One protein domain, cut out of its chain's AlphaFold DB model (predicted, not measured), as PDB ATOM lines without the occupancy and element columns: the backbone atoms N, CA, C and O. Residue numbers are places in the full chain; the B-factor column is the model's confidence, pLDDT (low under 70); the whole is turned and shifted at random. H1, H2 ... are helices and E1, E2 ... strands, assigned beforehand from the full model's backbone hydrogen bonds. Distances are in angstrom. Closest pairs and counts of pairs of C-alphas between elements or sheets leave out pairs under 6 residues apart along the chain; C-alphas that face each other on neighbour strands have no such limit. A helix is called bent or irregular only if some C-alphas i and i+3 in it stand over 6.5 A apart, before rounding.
ATOM      1  N   ASP A  30     -12.485 -21.411  12.090       90.31
ATOM      2  CA  ASP A  30     -11.730 -21.507  13.342       90.31
ATOM      3  C   ASP A  30     -10.470 -22.383  13.217       90.31
ATOM      4  O   ASP A  30      -9.463 -22.092  13.861       90.31
ATOM      5  N   ASN A  31     -10.475 -23.386  12.330       93.38
ATOM      6  CA  ASN A  31      -9.313 -24.251  12.078       93.38
ATOM      7  C   ASN A  31      -8.205 -23.556  11.273       93.38
ATOM      8  O   ASN A  31      -7.103 -24.088  11.152       93.38
ATOM      9  N   TYR A  32      -8.487 -22.389  10.696       95.50
ATOM     10  CA  TYR A  32      -7.597 -21.676   9.781       95.50
ATOM     11  C   TYR A  32      -7.203 -20.292  10.300       95.50
ATOM     12  O   TYR A  32      -6.671 -19.489   9.542       95.50
ATOM     13  N   ILE A  33      -7.469 -19.981  11.570       95.94
ATOM     14  CA  ILE A  33      -7.041 -18.712  12.164       95.94
ATOM     15  C   ILE A  33      -5.511 -18.737  12.344       95.94
ATOM     16  O   ILE A  33      -5.013 -19.631  13.037       95.94
ATOM     17  N   PRO A  34      -4.763 -17.759  11.790       97.06
ATOM     18  CA  PRO A  34      -3.313 -17.705  11.946       97.06
ATOM     19  C   PRO A  34      -2.892 -17.702  13.416       97.06
ATOM     20  O   PRO A  34      -3.465 -16.964  14.224       97.06
ATOM     21  N   TYR A  35      -1.888 -18.514  13.750       95.88
ATOM     22  CA  TYR A  35      -1.340 -18.692  15.101       95.88
ATOM     23  C   TYR A  35      -2.328 -19.233  16.150       95.88
ATOM     24  O   TYR A  35      -2.019 -19.254  17.345       95.88
ATOM     25  N   ALA A  36      -3.515 -19.698  15.745       93.69
ATOM     26  CA  ALA A  36      -4.370 -20.469  16.638       93.69
ATOM     27  C   ALA A  36      -3.725 -21.829  16.955       93.69
ATOM     28  O   ALA A  36      -3.043 -22.421  16.116       93.69
ATOM     29  N   ASN A  37      -3.953 -22.335  18.172       86.75
ATOM     30  CA  ASN A  37      -3.467 -23.658  18.569       86.75
ATOM     31  C   ASN A  37      -4.068 -24.738  17.662       86.75
ATOM     32  O   ASN A  37      -5.279 -24.744  17.453       86.75
ATOM     33  N   ASP A  38      -3.227 -25.664  17.197       87.12
ATOM     34  CA  ASP A  38      -3.621 -26.815  16.373       87.12
ATOM     35  C   ASP A  38      -4.374 -26.437  15.080       87.12
ATOM     36  O   ASP A  38      -5.215 -27.199  14.600       87.12
ATOM     37  N   ASN A  39      -4.066 -25.270  14.500       93.06
ATOM     38  CA  ASN A  39      -4.603 -24.891  13.196       93.06
ATOM     39  C   ASN A  39      -4.156 -25.876  12.093       93.06
ATOM     40  O   ASN A  39      -3.151 -26.583  12.211       93.06
ATOM     41  N   THR A  40      -4.914 -25.921  11.000       94.81
ATOM     42  CA  THR A  40      -4.659 -26.801   9.851       94.81
ATOM     43  C   THR A  40      -4.135 -26.036   8.639       94.81
ATOM     44  O   THR A  40      -4.378 -26.436   7.496       94.81
ATOM     45  N   LEU A  41      -3.461 -24.905   8.860       96.56
ATOM     46  CA  LEU A  41      -2.928 -24.092   7.775       96.56
ATOM     47  C   LEU A  41      -1.785 -24.813   7.061       96.56
ATOM     48  O   LEU A  41      -0.988 -25.548   7.647       96.56
ATOM     49  N   ALA A  42      -1.710 -24.597   5.749       95.44
ATOM     50  CA  ALA A  42      -0.576 -25.063   4.971       95.44
ATOM     51  C   ALA A  42       0.687 -24.313   5.415       95.44
ATOM     52  O   ALA A  42       0.673 -23.095   5.564       95.44
ATOM     53  N   THR A  43       1.791 -25.037   5.583       95.31
ATOM     54  CA  THR A  43       3.071 -24.466   6.013       95.31
ATOM     55  C   THR A  43       4.126 -24.602   4.924       95.31
ATOM     56  O   THR A  43       4.046 -25.461   4.042       95.31
ATOM     57  N   LEU A  44       5.118 -23.716   4.962       94.44
ATOM     58  CA  LEU A  44       6.267 -23.772   4.069       94.44
ATOM     59  C   LEU A  44       7.362 -24.666   4.666       94.44
ATOM     60  O   LEU A  44       7.648 -24.596   5.857       94.44
ATOM     61  N   ASP A  45       8.063 -25.423   3.816       95.50
ATOM     62  CA  ASP A  45       9.231 -26.227   4.229       95.50
ATOM     63  C   ASP A  45      10.429 -25.373   4.696       95.50
ATOM     64  O   ASP A  45      11.405 -25.879   5.253       95.50
ATOM     65  N   LYS A  46      10.398 -24.073   4.393       94.81
ATOM     66  CA  LYS A  46      11.424 -23.085   4.721       94.81
ATOM     67  C   LYS A  46      10.767 -21.746   5.020       94.81
ATOM     68  O   LYS A  46       9.654 -21.490   4.575       94.81
ATOM     69  N   GLU A  47      11.506 -20.880   5.693       94.44
ATOM     70  CA  GLU A  47      11.084 -19.507   5.952       94.44
ATOM     71  C   GLU A  47      10.683 -18.781   4.657       94.44
ATOM     72  O   GLU A  47      11.324 -18.944   3.604       94.44
ATOM     73  N   ALA A  48       9.605 -17.998   4.732       96.31
ATOM     74  CA  ALA A  48       9.154 -17.183   3.617       96.31
ATOM     75  C   ALA A  48      10.226 -16.149   3.246       96.31
ATOM     76  O   ALA A  48      10.912 -15.593   4.099       96.31
ATOM     77  N   SER A  49      10.371 -15.869   1.950       96.19
ATOM     78  CA  SER A  49      11.341 -14.877   1.461       96.19
ATOM     79  C   SER A  49      10.961 -13.431   1.787       96.19
ATOM     80  O   SER A  49      11.762 -12.529   1.552       96.19
ATOM     81  N   ILE A  50       9.733 -13.214   2.253       95.56
ATOM     82  CA  ILE A  50       9.203 -11.937   2.714       95.56
ATOM     83  C   ILE A  50       8.693 -12.127   4.139       95.56
ATOM     84  O   ILE A  50       8.096 -13.157   4.443       95.56
ATOM     85  N   GLN A  51       8.958 -11.138   4.980       96.75
ATOM     86  CA  GLN A  51       8.476 -11.036   6.349       96.75
ATOM     87  C   GLN A  51       8.011  -9.596   6.562       96.75
ATOM     88  O   GLN A  51       8.623  -8.666   6.029       96.75
ATOM     89  N   PHE A  52       6.934  -9.430   7.314       96.44
ATOM     90  CA  PHE A  52       6.423  -8.146   7.766       96.44
ATOM     91  C   PHE A  52       6.620  -8.066   9.275       96.44
ATOM     92  O   PHE A  52       6.273  -9.000   9.990       96.44
ATOM     93  N   ASP A  53       7.171  -6.953   9.753       91.44
ATOM     94  CA  ASP A  53       7.375  -6.719  11.188       91.44
ATOM     95  C   ASP A  53       6.292  -5.791  11.768       91.44
ATOM     96  O   ASP A  53       5.842  -5.988  12.893       91.44
ATOM     97  N   ASP A  54       5.853  -4.809  10.975       90.06
ATOM     98  CA  ASP A  54       4.853  -3.781  11.284       90.06
ATOM     99  C   ASP A  54       4.130  -3.373   9.980       90.06
ATOM    100  O   ASP A  54       4.497  -3.844   8.900       90.06
ATOM    101  N   ASP A  55       3.111  -2.503  10.071       93.12
ATOM    102  CA  ASP A  55       2.322  -1.998   8.927       93.12
ATOM    103  C   ASP A  55       1.818  -3.129   8.008       93.12
ATOM    104  O   ASP A  55       2.031  -3.142   6.794       93.12
ATOM    105  N   LEU A  56       1.175  -4.122   8.629       97.00
ATOM    106  CA  LEU A  56       0.704  -5.329   7.953       97.00
ATOM    107  C   LEU A  56      -0.321  -4.981   6.864       97.00
ATOM    108  O   LEU A  56      -1.311  -4.316   7.186       97.00
ATOM    109  N   PRO A  57      -0.161  -5.494   5.628       97.56
ATOM    110  CA  PRO A  57      -1.211  -5.408   4.627       97.56
ATOM    111  C   PRO A  57      -2.511  -6.010   5.162       97.56
ATOM    112  O   PRO A  57      -2.539  -7.110   5.724       97.56
ATOM    113  N   VAL A  58      -3.610  -5.296   4.991       98.25
ATOM    114  CA  VAL A  58      -4.935  -5.764   5.364       98.25
ATOM    115  C   VAL A  58      -5.455  -6.659   4.244       98.25
ATOM    116  O   VAL A  58      -5.706  -6.213   3.127       98.25
ATOM    117  N   LEU A  59      -5.607  -7.940   4.558       98.50
ATOM    118  CA  LEU A  59      -6.118  -8.969   3.661       98.50
ATOM    119  C   LEU A  59      -7.619  -9.164   3.873       98.50
ATOM    120  O   LEU A  59      -8.101  -9.081   5.006       98.50
ATOM    121  N   ASP A  60      -8.336  -9.502   2.807       98.38
ATOM    122  CA  ASP A  60      -9.728  -9.961   2.862       98.38
ATOM    123  C   ASP A  60     -10.035 -10.950   1.723       98.38
ATOM    124  O   ASP A  60      -9.193 -11.216   0.864       98.38
ATOM    125  N   GLY A  61     -11.236 -11.522   1.672       95.50
ATOM    126  CA  GLY A  61     -11.639 -12.308   0.516       95.50
ATOM    127  C   GLY A  61     -12.837 -13.226   0.696       95.50
ATOM    128  O   GLY A  61     -13.606 -13.180   1.660       95.50
ATOM    129  N   ALA A  62     -12.969 -14.120  -0.280       92.69
ATOM    130  CA  ALA A  62     -13.974 -15.166  -0.294       92.69
ATOM    131  C   ALA A  62     -13.744 -16.171   0.847       92.69
ATOM    132  O   ALA A  62     -12.614 -16.591   1.099       92.69
ATOM    133  N   THR A  63     -14.829 -16.630   1.480       90.75
ATOM    134  CA  THR A  63     -14.795 -17.648   2.548       90.75
ATOM    135  C   THR A  63     -14.030 -18.902   2.127       90.75
ATOM    136  O   THR A  63     -13.189 -19.389   2.874       90.75
ATOM    137  N   ALA A  64     -14.265 -19.382   0.901       88.19
ATOM    138  CA  ALA A  64     -13.611 -20.576   0.359       88.19
ATOM    139  C   ALA A  64     -12.082 -20.437   0.226       88.19
ATOM    140  O   ALA A  64     -11.377 -21.441   0.188       88.19
ATOM    141  N   LEU A  65     -11.569 -19.205   0.160       92.94
ATOM    142  CA  LEU A  65     -10.146 -18.919  -0.011       92.94
ATOM    143  C   LEU A  65      -9.460 -18.501   1.295       92.94
ATOM    144  O   LEU A  65      -8.236 -18.375   1.292       92.94
ATOM    145  N   TYR A  66     -10.201 -18.353   2.405       95.56
ATOM    146  CA  TYR A  66      -9.639 -18.009   3.722       95.56
ATOM    147  C   TYR A  66      -8.441 -18.877   4.122       95.56
ATOM    148  O   TYR A  66      -7.404 -18.303   4.458       95.56
ATOM    149  N   PRO A  67      -8.482 -20.218   3.976       95.56
ATOM    150  CA  PRO A  67      -7.332 -21.065   4.293       95.56
ATOM    151  C   PRO A  67      -6.037 -20.687   3.558       95.56
ATOM    152  O   PRO A  67      -4.948 -20.900   4.083       95.56
ATOM    153  N   ILE A  68      -6.130 -20.128   2.345       95.25
ATOM    154  CA  ILE A  68      -4.963 -19.790   1.523       95.25
ATOM    155  C   ILE A  68      -4.293 -18.519   2.040       95.25
ATOM    156  O   ILE A  68      -3.084 -18.508   2.274       95.25
ATOM    157  N   TYR A  69      -5.057 -17.441   2.216       97.06
ATOM    158  CA  TYR A  69      -4.469 -16.168   2.631       97.06
ATOM    159  C   TYR A  69      -4.198 -16.088   4.130       97.06
ATOM    160  O   TYR A  69      -3.294 -15.363   4.540       97.06
ATOM    161  N   ALA A  70      -4.890 -16.887   4.941       97.88
ATOM    162  CA  ALA A  70      -4.493 -17.119   6.321       97.88
ATOM    163  C   ALA A  70      -3.141 -17.848   6.403       97.88
ATOM    164  O   ALA A  70      -2.294 -17.459   7.201       97.88
ATOM    165  N   ALA A  71      -2.886 -18.835   5.535       97.44
ATOM    166  CA  ALA A  71      -1.604 -19.546   5.509       97.44
ATOM    167  C   ALA A  71      -0.470 -18.628   5.036       97.44
ATOM    168  O   ALA A  71       0.639 -18.673   5.566       97.44
ATOM    169  N   PHE A  72      -0.762 -17.754   4.068       97.00
ATOM    170  CA  PHE A  72       0.144 -16.676   3.691       97.00
ATOM    171  C   PHE A  72       0.458 -15.772   4.889       97.00
ATOM    172  O   PHE A  72       1.634 -15.575   5.181       97.00
ATOM    173  N   ALA A  73      -0.559 -15.283   5.608       97.81
ATOM    174  CA  ALA A  73      -0.368 -14.437   6.783       97.81
ATOM    175  C   ALA A  73       0.439 -15.141   7.887       97.81
ATOM    176  O   ALA A  73       1.372 -14.548   8.413       97.81
ATOM    177  N   GLU A  74       0.163 -16.411   8.196       97.44
ATOM    178  CA  GLU A  74       0.948 -17.172   9.182       97.44
ATOM    179  C   GLU A  74       2.422 -17.320   8.779       97.44
ATOM    180  O   GLU A  74       3.305 -17.330   9.629       97.44
ATOM    181  N   ALA A  75       2.716 -17.392   7.480       97.44
ATOM    182  CA  ALA A  75       4.088 -17.525   7.004       97.44
ATOM    183  C   ALA A  75       4.893 -16.210   7.017       97.44
ATOM    184  O   ALA A  75       6.127 -16.272   6.962       97.44
ATOM    185  N   VAL A  76       4.223 -15.048   7.010       97.75
ATOM    186  CA  VAL A  76       4.862 -13.747   6.720       97.75
ATOM    187  C   VAL A  76       4.559 -12.633   7.722       97.75
ATOM    188  O   VAL A  76       5.245 -11.618   7.692       97.75
ATOM    189  N   TYR A  77       3.528 -12.753   8.559       97.94
ATOM    190  CA  TYR A  77       3.172 -11.761   9.587       97.94
ATOM    191  C   TYR A  77       3.771 -12.166  10.932       97.94
ATOM    192  O   TYR A  77       4.014 -13.352  11.137       97.94
ATOM    193  N   PRO A  78       3.973 -11.242  11.886       97.00
ATOM    194  CA  PRO A  78       4.461 -11.614  13.206       97.00
ATOM    195  C   PRO A  78       3.412 -12.442  13.960       97.00
ATOM    196  O   PRO A  78       2.205 -12.327  13.714       97.00
ATOM    197  N   GLU A  79       3.863 -13.251  14.919       95.69
ATOM    198  CA  GLU A  79       2.973 -14.000  15.811       95.69
ATOM    199  C   GLU A  79       1.976 -13.055  16.501       95.69
ATOM    200  O   GLU A  79       2.345 -12.011  17.046       95.69
ATOM    201  N   GLY A  80       0.689 -13.404  16.466       93.88
ATOM    202  CA  GLY A  80      -0.367 -12.509  16.925       93.88
ATOM    203  C   GLY A  80      -1.759 -13.122  16.872       93.88
ATOM    204  O   GLY A  80      -1.933 -14.302  16.597       93.88
ATOM    205  N   THR A  81      -2.780 -12.312  17.161       93.44
ATOM    206  CA  THR A  81      -4.187 -12.737  17.092       93.44
ATOM    207  C   THR A  81      -4.879 -12.094  15.898       93.44
ATOM    208  O   THR A  81      -5.172 -10.897  15.906       93.44
ATOM    209  N   TYR A  82      -5.218 -12.913  14.908       96.19
ATOM    210  CA  TYR A  82      -5.806 -12.472  13.647       96.19
ATOM    211  C   TYR A  82      -7.270 -12.898  13.549       96.19
ATOM    212  O   TYR A  82      -7.623 -13.865  12.884       96.19
ATOM    213  N   ASN A  83      -8.146 -12.187  14.264       94.19
ATOM    214  CA  ASN A  83      -9.580 -12.464  14.204       94.19
ATOM    215  C   ASN A  83     -10.135 -12.188  12.784       94.19
ATOM    216  O   ASN A  83      -9.939 -11.073  12.283       94.19
ATOM    217  N   PRO A  84     -10.871 -13.139  12.177       93.44
ATOM    218  CA  PRO A  84     -11.330 -13.053  10.790       93.44
ATOM    219  C   PRO A  84     -12.331 -11.923  10.512       93.44
ATOM    220  O   PRO A  84     -12.569 -11.601   9.357       93.44
ATOM    221  N   ASP A  85     -12.914 -11.289  11.528       90.25
ATOM    222  CA  ASP A  85     -13.922 -10.242  11.325       90.25
ATOM    223  C   ASP A  85     -13.373  -8.822  11.565       90.25
ATOM    224  O   ASP A  85     -14.030  -7.841  11.223       90.25
ATOM    225  N   ARG A  86     -12.197  -8.671  12.196       89.50
ATOM    226  CA  ARG A  86     -11.723  -7.352  12.680       89.50
ATOM    227  C   ARG A  86     -10.206  -7.175  12.776       89.50
ATOM    228  O   ARG A  86      -9.744  -6.328  13.539       89.50
ATOM    229  N   SER A  87      -9.428  -7.990  12.072       95.31
ATOM    230  CA  SER A  87      -7.960  -7.903  12.069       95.31
ATOM    231  C   SER A  87      -7.406  -7.478  10.704       95.31
ATOM    232  O   SER A  87      -8.160  -7.022   9.842       95.31
ATOM    233  N   ALA A  88      -6.088  -7.608  10.526       97.19
ATOM    234  CA  ALA A  88      -5.415  -7.485   9.233       97.19
ATOM    235  C   ALA A  88      -5.628  -8.714   8.324       97.19
ATOM    236  O   ALA A  88      -5.181  -8.707   7.189       97.19
ATOM    237  N   VAL A  89      -6.296  -9.770   8.799       97.94
ATOM    238  CA  VAL A  89      -6.660 -10.949   8.001       97.94
ATOM    239  C   VAL A  89      -8.165 -11.149   8.145       97.94
ATOM    240  O   VAL A  89      -8.629 -11.785   9.094       97.94
ATOM    241  N   ARG A  90      -8.935 -10.513   7.261       97.12
ATOM    242  CA  ARG A  90     -10.401 -10.465   7.297       97.12
ATOM    243  C   ARG A  90     -11.025 -11.518   6.385       97.12
ATOM    244  O   ARG A  90     -10.364 -12.057   5.509       97.12
ATOM    245  N   ARG A  91     -12.303 -11.810   6.611       94.88
ATOM    246  CA  ARG A  91     -13.136 -12.702   5.800       94.88
ATOM    247  C   ARG A  91     -14.528 -12.100   5.689       94.88
ATOM    248  O   ARG A  91     -15.411 -12.414   6.481       94.88
ATOM    249  N   THR A  92     -14.760 -11.240   4.710       93.94
ATOM    250  CA  THR A  92     -16.052 -10.554   4.538       93.94
ATOM    251  C   THR A  92     -16.911 -11.132   3.415       93.94
ATOM    252  O   THR A  92     -18.053 -10.706   3.256       93.94
ATOM    253  N   GLN A  93     -16.445 -12.197   2.749       90.69
ATOM    254  CA  GLN A  93     -17.028 -12.785   1.533       90.69
ATOM    255  C   GLN A  93     -16.737 -11.946   0.286       90.69
ATOM    256  O   GLN A  93     -16.376 -10.779   0.371       90.69
ATOM    257  N   THR A  94     -16.884 -12.568  -0.887       91.31
ATOM    258  CA  THR A  94     -16.471 -12.007  -2.183       91.31
ATOM    259  C   THR A  94     -16.957 -10.579  -2.402       91.31
ATOM    260  O   THR A  94     -16.153  -9.725  -2.752       91.31
ATOM    261  N   ASP A  95     -18.246 -10.327  -2.180       90.75
ATOM    262  CA  ASP A  95     -18.853  -9.038  -2.501       90.75
ATOM    263  C   ASP A  95     -18.298  -7.904  -1.633       90.75
ATOM    264  O   ASP A  95     -17.712  -6.954  -2.145       90.75
ATOM    265  N   ASN A  96     -18.353  -8.076  -0.310       93.88
ATOM    266  CA  ASN A  96     -17.824  -7.094   0.632       93.88
ATOM    267  C   ASN A  96     -16.312  -6.896   0.481       93.88
ATOM    268  O   ASN A  96     -15.841  -5.781   0.664       93.88
ATOM    269  N   ALA A  97     -15.554  -7.940   0.129       96.69
ATOM    270  CA  ALA A  97     -14.118  -7.814  -0.096       96.69
ATOM    271  C   ALA A  97     -13.822  -6.914  -1.310       96.69
ATOM    272  O   ALA A  97     -12.941  -6.061  -1.235       96.69
ATOM    273  N   TYR A  98     -14.579  -7.048  -2.408       96.50
ATOM    274  CA  TYR A  98     -14.459  -6.139  -3.553       96.50
ATOM    275  C   TYR A  98     -14.823  -4.700  -3.186       96.50
ATOM    276  O   TYR A  98     -14.056  -3.793  -3.504       96.50
ATOM    277  N   THR A  99     -15.932  -4.490  -2.471       95.81
ATOM    278  CA  THR A  99     -16.321  -3.161  -1.975       95.81
ATOM    279  C   THR A  99     -15.238  -2.564  -1.072       95.81
ATOM    280  O   THR A  99     -14.829  -1.422  -1.262       95.81
ATOM    281  N   ALA A 100     -14.704  -3.346  -0.130       97.06
ATOM    282  CA  ALA A 100     -13.644  -2.909   0.771       97.06
ATOM    283  C   ALA A 100     -12.361  -2.532   0.012       97.06
ATOM    284  O   ALA A 100     -11.722  -1.540   0.354       97.06
ATOM    285  N   LEU A 101     -11.997  -3.286  -1.033       97.75
ATOM    286  CA  LEU A 101     -10.835  -2.976  -1.869       97.75
ATOM    287  C   LEU A 101     -11.036  -1.667  -2.641       97.75
ATOM    288  O   LEU A 101     -10.143  -0.827  -2.679       97.75
ATOM    289  N   LEU A 102     -12.217  -1.478  -3.235       97.25
ATOM    290  CA  LEU A 102     -12.565  -0.269  -3.987       97.25
ATOM    291  C   LEU A 102     -12.566   0.996  -3.121       97.25
ATOM    292  O   LEU A 102     -12.284   2.084  -3.621       97.25
ATOM    293  N   HIS A 103     -12.862   0.850  -1.830       95.69
ATOM    294  CA  HIS A 103     -12.854   1.932  -0.849       95.69
ATOM    295  C   HIS A 103     -11.544   2.052  -0.053       95.69
ATOM    296  O   HIS A 103     -11.502   2.809   0.917       95.69
ATOM    297  N   GLU A 104     -10.481   1.350  -0.464       95.88
ATOM    298  CA  GLU A 104      -9.159   1.378   0.185       95.88
ATOM    299  C   GLU A 104      -9.200   0.960   1.677       95.88
ATOM    300  O   GLU A 104      -8.368   1.370   2.486       95.88
ATOM    301  N   GLU A 105     -10.179   0.139   2.076       96.44
ATOM    302  CA  GLU A 105     -10.313  -0.382   3.448       96.44
ATOM    303  C   GLU A 105      -9.472  -1.644   3.701       96.44
ATOM    304  O   GLU A 105      -9.277  -2.051   4.859       96.44
ATOM    305  N   VAL A 106      -9.043  -2.288   2.613       98.00
ATOM    306  CA  VAL A 106      -8.170  -3.465   2.559       98.00
ATOM    307  C   VAL A 106      -7.164  -3.282   1.420       98.00
ATOM    308  O   VAL A 106      -7.461  -2.612   0.433       98.00
ATOM    309  N   ASP A 107      -5.987  -3.890   1.545       97.69
ATOM    310  CA  ASP A 107      -4.894  -3.749   0.577       97.69
ATOM    311  C   ASP A 107      -4.922  -4.843  -0.497       97.69
ATOM    312  O   ASP A 107      -4.567  -4.612  -1.652       97.69
ATOM    313  N   ILE A 108      -5.306  -6.067  -0.114       97.81
ATOM    314  CA  ILE A 108      -5.272  -7.243  -0.991       97.81
ATOM    315  C   ILE A 108      -6.499  -8.105  -0.723       97.81
ATOM    316  O   ILE A 108      -6.805  -8.420   0.428       97.81
ATOM    317  N   ILE A 109      -7.154  -8.560  -1.793       97.94
ATOM    318  CA  ILE A 109      -8.233  -9.543  -1.686       97.94
ATOM    319  C   ILE A 109      -7.916 -10.852  -2.393       97.94
ATOM    320  O   ILE A 109      -7.262 -10.887  -3.435       97.94
ATOM    321  N   PHE A 110      -8.461 -11.931  -1.845       96.50
ATOM    322  CA  PHE A 110      -8.413 -13.269  -2.419       96.50
ATOM    323  C   PHE A 110      -9.830 -13.691  -2.794       96.50
ATOM    324  O   PHE A 110     -10.635 -14.081  -1.945       96.50
ATOM    325  N   ALA A 111     -10.154 -13.597  -4.079       93.38
ATOM    326  CA  ALA A 111     -11.495 -13.845  -4.592       93.38
ATOM    327  C   ALA A 111     -11.459 -14.472  -5.998       93.38
ATOM    328  O   ALA A 111     -10.442 -14.365  -6.693       93.38
ATOM    329  N   PRO A 112     -12.563 -15.105  -6.442       90.00
ATOM    330  CA  PRO A 112     -12.810 -15.351  -7.861       90.00
ATOM    331  C   PRO A 112     -12.772 -14.046  -8.663       90.00
ATOM    332  O   PRO A 112     -12.850 -12.963  -8.092       90.00
ATOM    333  N   ALA A 113     -12.687 -14.139  -9.991       89.06
ATOM    334  CA  ALA A 113     -12.683 -12.956 -10.854       89.06
ATOM    335  C   ALA A 113     -13.928 -12.066 -10.624       89.06
ATOM    336  O   ALA A 113     -15.013 -12.608 -10.390       89.06
ATOM    337  N   PRO A 114     -13.809 -10.729 -10.769       91.25
ATOM    338  CA  PRO A 114     -14.898  -9.823 -10.426       91.25
ATOM    339  C   PRO A 114     -16.098 -10.021 -11.349       91.25
ATOM    340  O   PRO A 114     -15.941 -10.213 -12.568       91.25
ATOM    341  N   SER A 115     -17.285  -9.931 -10.754       89.00
ATOM    342  CA  SER A 115     -18.570  -9.924 -11.448       89.00
ATOM    343  C   SER A 115     -18.721  -8.683 -12.333       89.00
ATOM    344  O   SER A 115     -17.960  -7.717 -12.228       89.00
ATOM    345  N   SER A 116     -19.724  -8.683 -13.211       88.50
ATOM    346  CA  SER A 116     -20.042  -7.509 -14.034       88.50
ATOM    347  C   SER A 116     -20.371  -6.277 -13.183       88.50
ATOM    348  O   SER A 116     -19.942  -5.180 -13.528       88.50
ATOM    349  N   ASN A 117     -21.055  -6.458 -12.047       90.31
ATOM    350  CA  ASN A 117     -21.404  -5.361 -11.140       90.31
ATOM    351  C   ASN A 117     -20.162  -4.779 -10.455       90.31
ATOM    352  O   ASN A 117     -19.982  -3.569 -10.449       90.31
ATOM    353  N   GLN A 118     -19.259  -5.636  -9.969       93.00
ATOM    354  CA  GLN A 118     -18.000  -5.203  -9.344       93.00
ATOM    355  C   GLN A 118     -17.087  -4.476 -10.340       93.00
ATOM    356  O   GLN A 118     -16.389  -3.533  -9.981       93.00
ATOM    357  N   ARG A 119     -17.098  -4.889 -11.614       94.00
ATOM    358  CA  ARG A 119     -16.388  -4.175 -12.689       94.00
ATOM    359  C   ARG A 119     -17.009  -2.812 -12.970       94.00
ATOM    360  O   ARG A 119     -16.270  -1.847 -13.106       94.00
ATOM    361  N   ALA A 120     -18.337  -2.734 -13.031       94.62
ATOM    362  CA  ALA A 120     -19.038  -1.472 -13.238       94.62
ATOM    363  C   ALA A 120     -18.767  -0.481 -12.094       94.62
ATOM    364  O   ALA A 120     -18.475   0.681 -12.353       94.62
ATOM    365  N   GLU A 121     -18.773  -0.945 -10.843       94.88
ATOM    366  CA  GLU A 121     -18.445  -0.114  -9.679       94.88
ATOM    367  C   GLU A 121     -16.996   0.404  -9.733       94.88
ATOM    368  O   GLU A 121     -16.742   1.588  -9.512       94.88
ATOM    369  N   ALA A 122     -16.041  -0.453 -10.114       96.19
ATOM    370  CA  ALA A 122     -14.651  -0.047 -10.319       96.19
ATOM    371  C   ALA A 122     -14.508   1.026 -11.413       96.19
ATOM    372  O   ALA A 122     -13.775   2.001 -11.236       96.19
ATOM    373  N   GLU A 123     -15.239   0.884 -12.522       96.81
ATOM    374  CA  GLU A 123     -15.283   1.878 -13.600       96.81
ATOM    375  C   GLU A 123     -15.870   3.217 -13.123       96.81
ATOM    376  O   GLU A 123     -15.317   4.272 -13.442       96.81
ATOM    377  N   GLU A 124     -16.943   3.196 -12.325       96.94
ATOM    378  CA  GLU A 124     -17.549   4.399 -11.735       96.94
ATOM    379  C   GLU A 124     -16.588   5.140 -10.797       96.94
ATOM    380  O   GLU A 124     -16.544   6.374 -10.792       96.94
ATOM    381  N   LEU A 125     -15.784   4.392 -10.040       96.44
ATOM    382  CA  LEU A 125     -14.763   4.926  -9.138       96.44
ATOM    383  C   LEU A 125     -13.433   5.234  -9.844       96.44
ATOM    384  O   LEU A 125     -12.529   5.799  -9.226       96.44
ATOM    385  N   ASN A 126     -13.314   4.925 -11.141       96.12
ATOM    386  CA  ASN A 126     -12.090   5.060 -11.930       96.12
ATOM    387  C   ASN A 126     -10.891   4.328 -11.284       96.12
ATOM    388  O   ASN A 126      -9.771   4.846 -11.238       96.12
TER     389      ASN A 126
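AT A GLANCE: This is residues 30 to 126 of the 206 residues of the protein "Phosphate ABC transporter, periplasmic phosphate-binding protein PstS" of Geomicrobium sp. JCM 19037 (UniProt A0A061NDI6). There is little regular structure: two short parallel strands, E1 and E2, lie side by side in the middle between H1 and H2. H3 lies beside H2 at one end, and unnamed residues 30 to 58 loop about H1 towards the other. The printed part has 97 residues, with 38 in named elements, in the order E1, H1, H2, E2, H3; of those 38, helices hold 32, the class mostly helix; the whole is compact, radius of gyration of the C-alphas 14.1 A, spanning 42 by 25 by 24 A.

IN THESE COORDINATES: E1, residues 59 to 61, begins at C-alpha 59 (-6.118, -8.969, 3.661). H1, residues 63 to 76, 20.5 A, is irregular: C-alphas 64 and 67 are 7.4 A apart. H2 is residues 94 to 102, 12.5 A; E2, 108 to 110; H3, 116 to 124, 12.4 A, ending at C-alpha 124 (-17.549, 4.399, -11.735).

HOW THE PARTS SIT: E1, H1, H2 and E2 make a strand-helix-strand unit, parallel neighbour strands with helices between them in the chain; N 60 and O 108 are 3.0 A apart, within hydrogen-bond range. The closest C-alphas of H1 and E2, Leu 65 and Phe 110, are 6.4 A apart; those of H2 and E1, Ala 97 and Gly 61, 5.2 A. H2 and H3 touch, Leu 102 to Ala 122 the closest C-alphas at 6.7 A, at a shallow tilt of 11 degrees, the same way. H1 and H3 are apart. Every O i to N i+4 pair is within hydrogen-bond range in H2 and H3, 8 of 10 in H1.

THE WHOLE: The C-alphas farthest apart, Asp 38 and Glu 124, are 44.3 A apart. The printed part has no cut; the link H1 to H2 is long, 17 residues. No printed residue is under 70 in pLDDT.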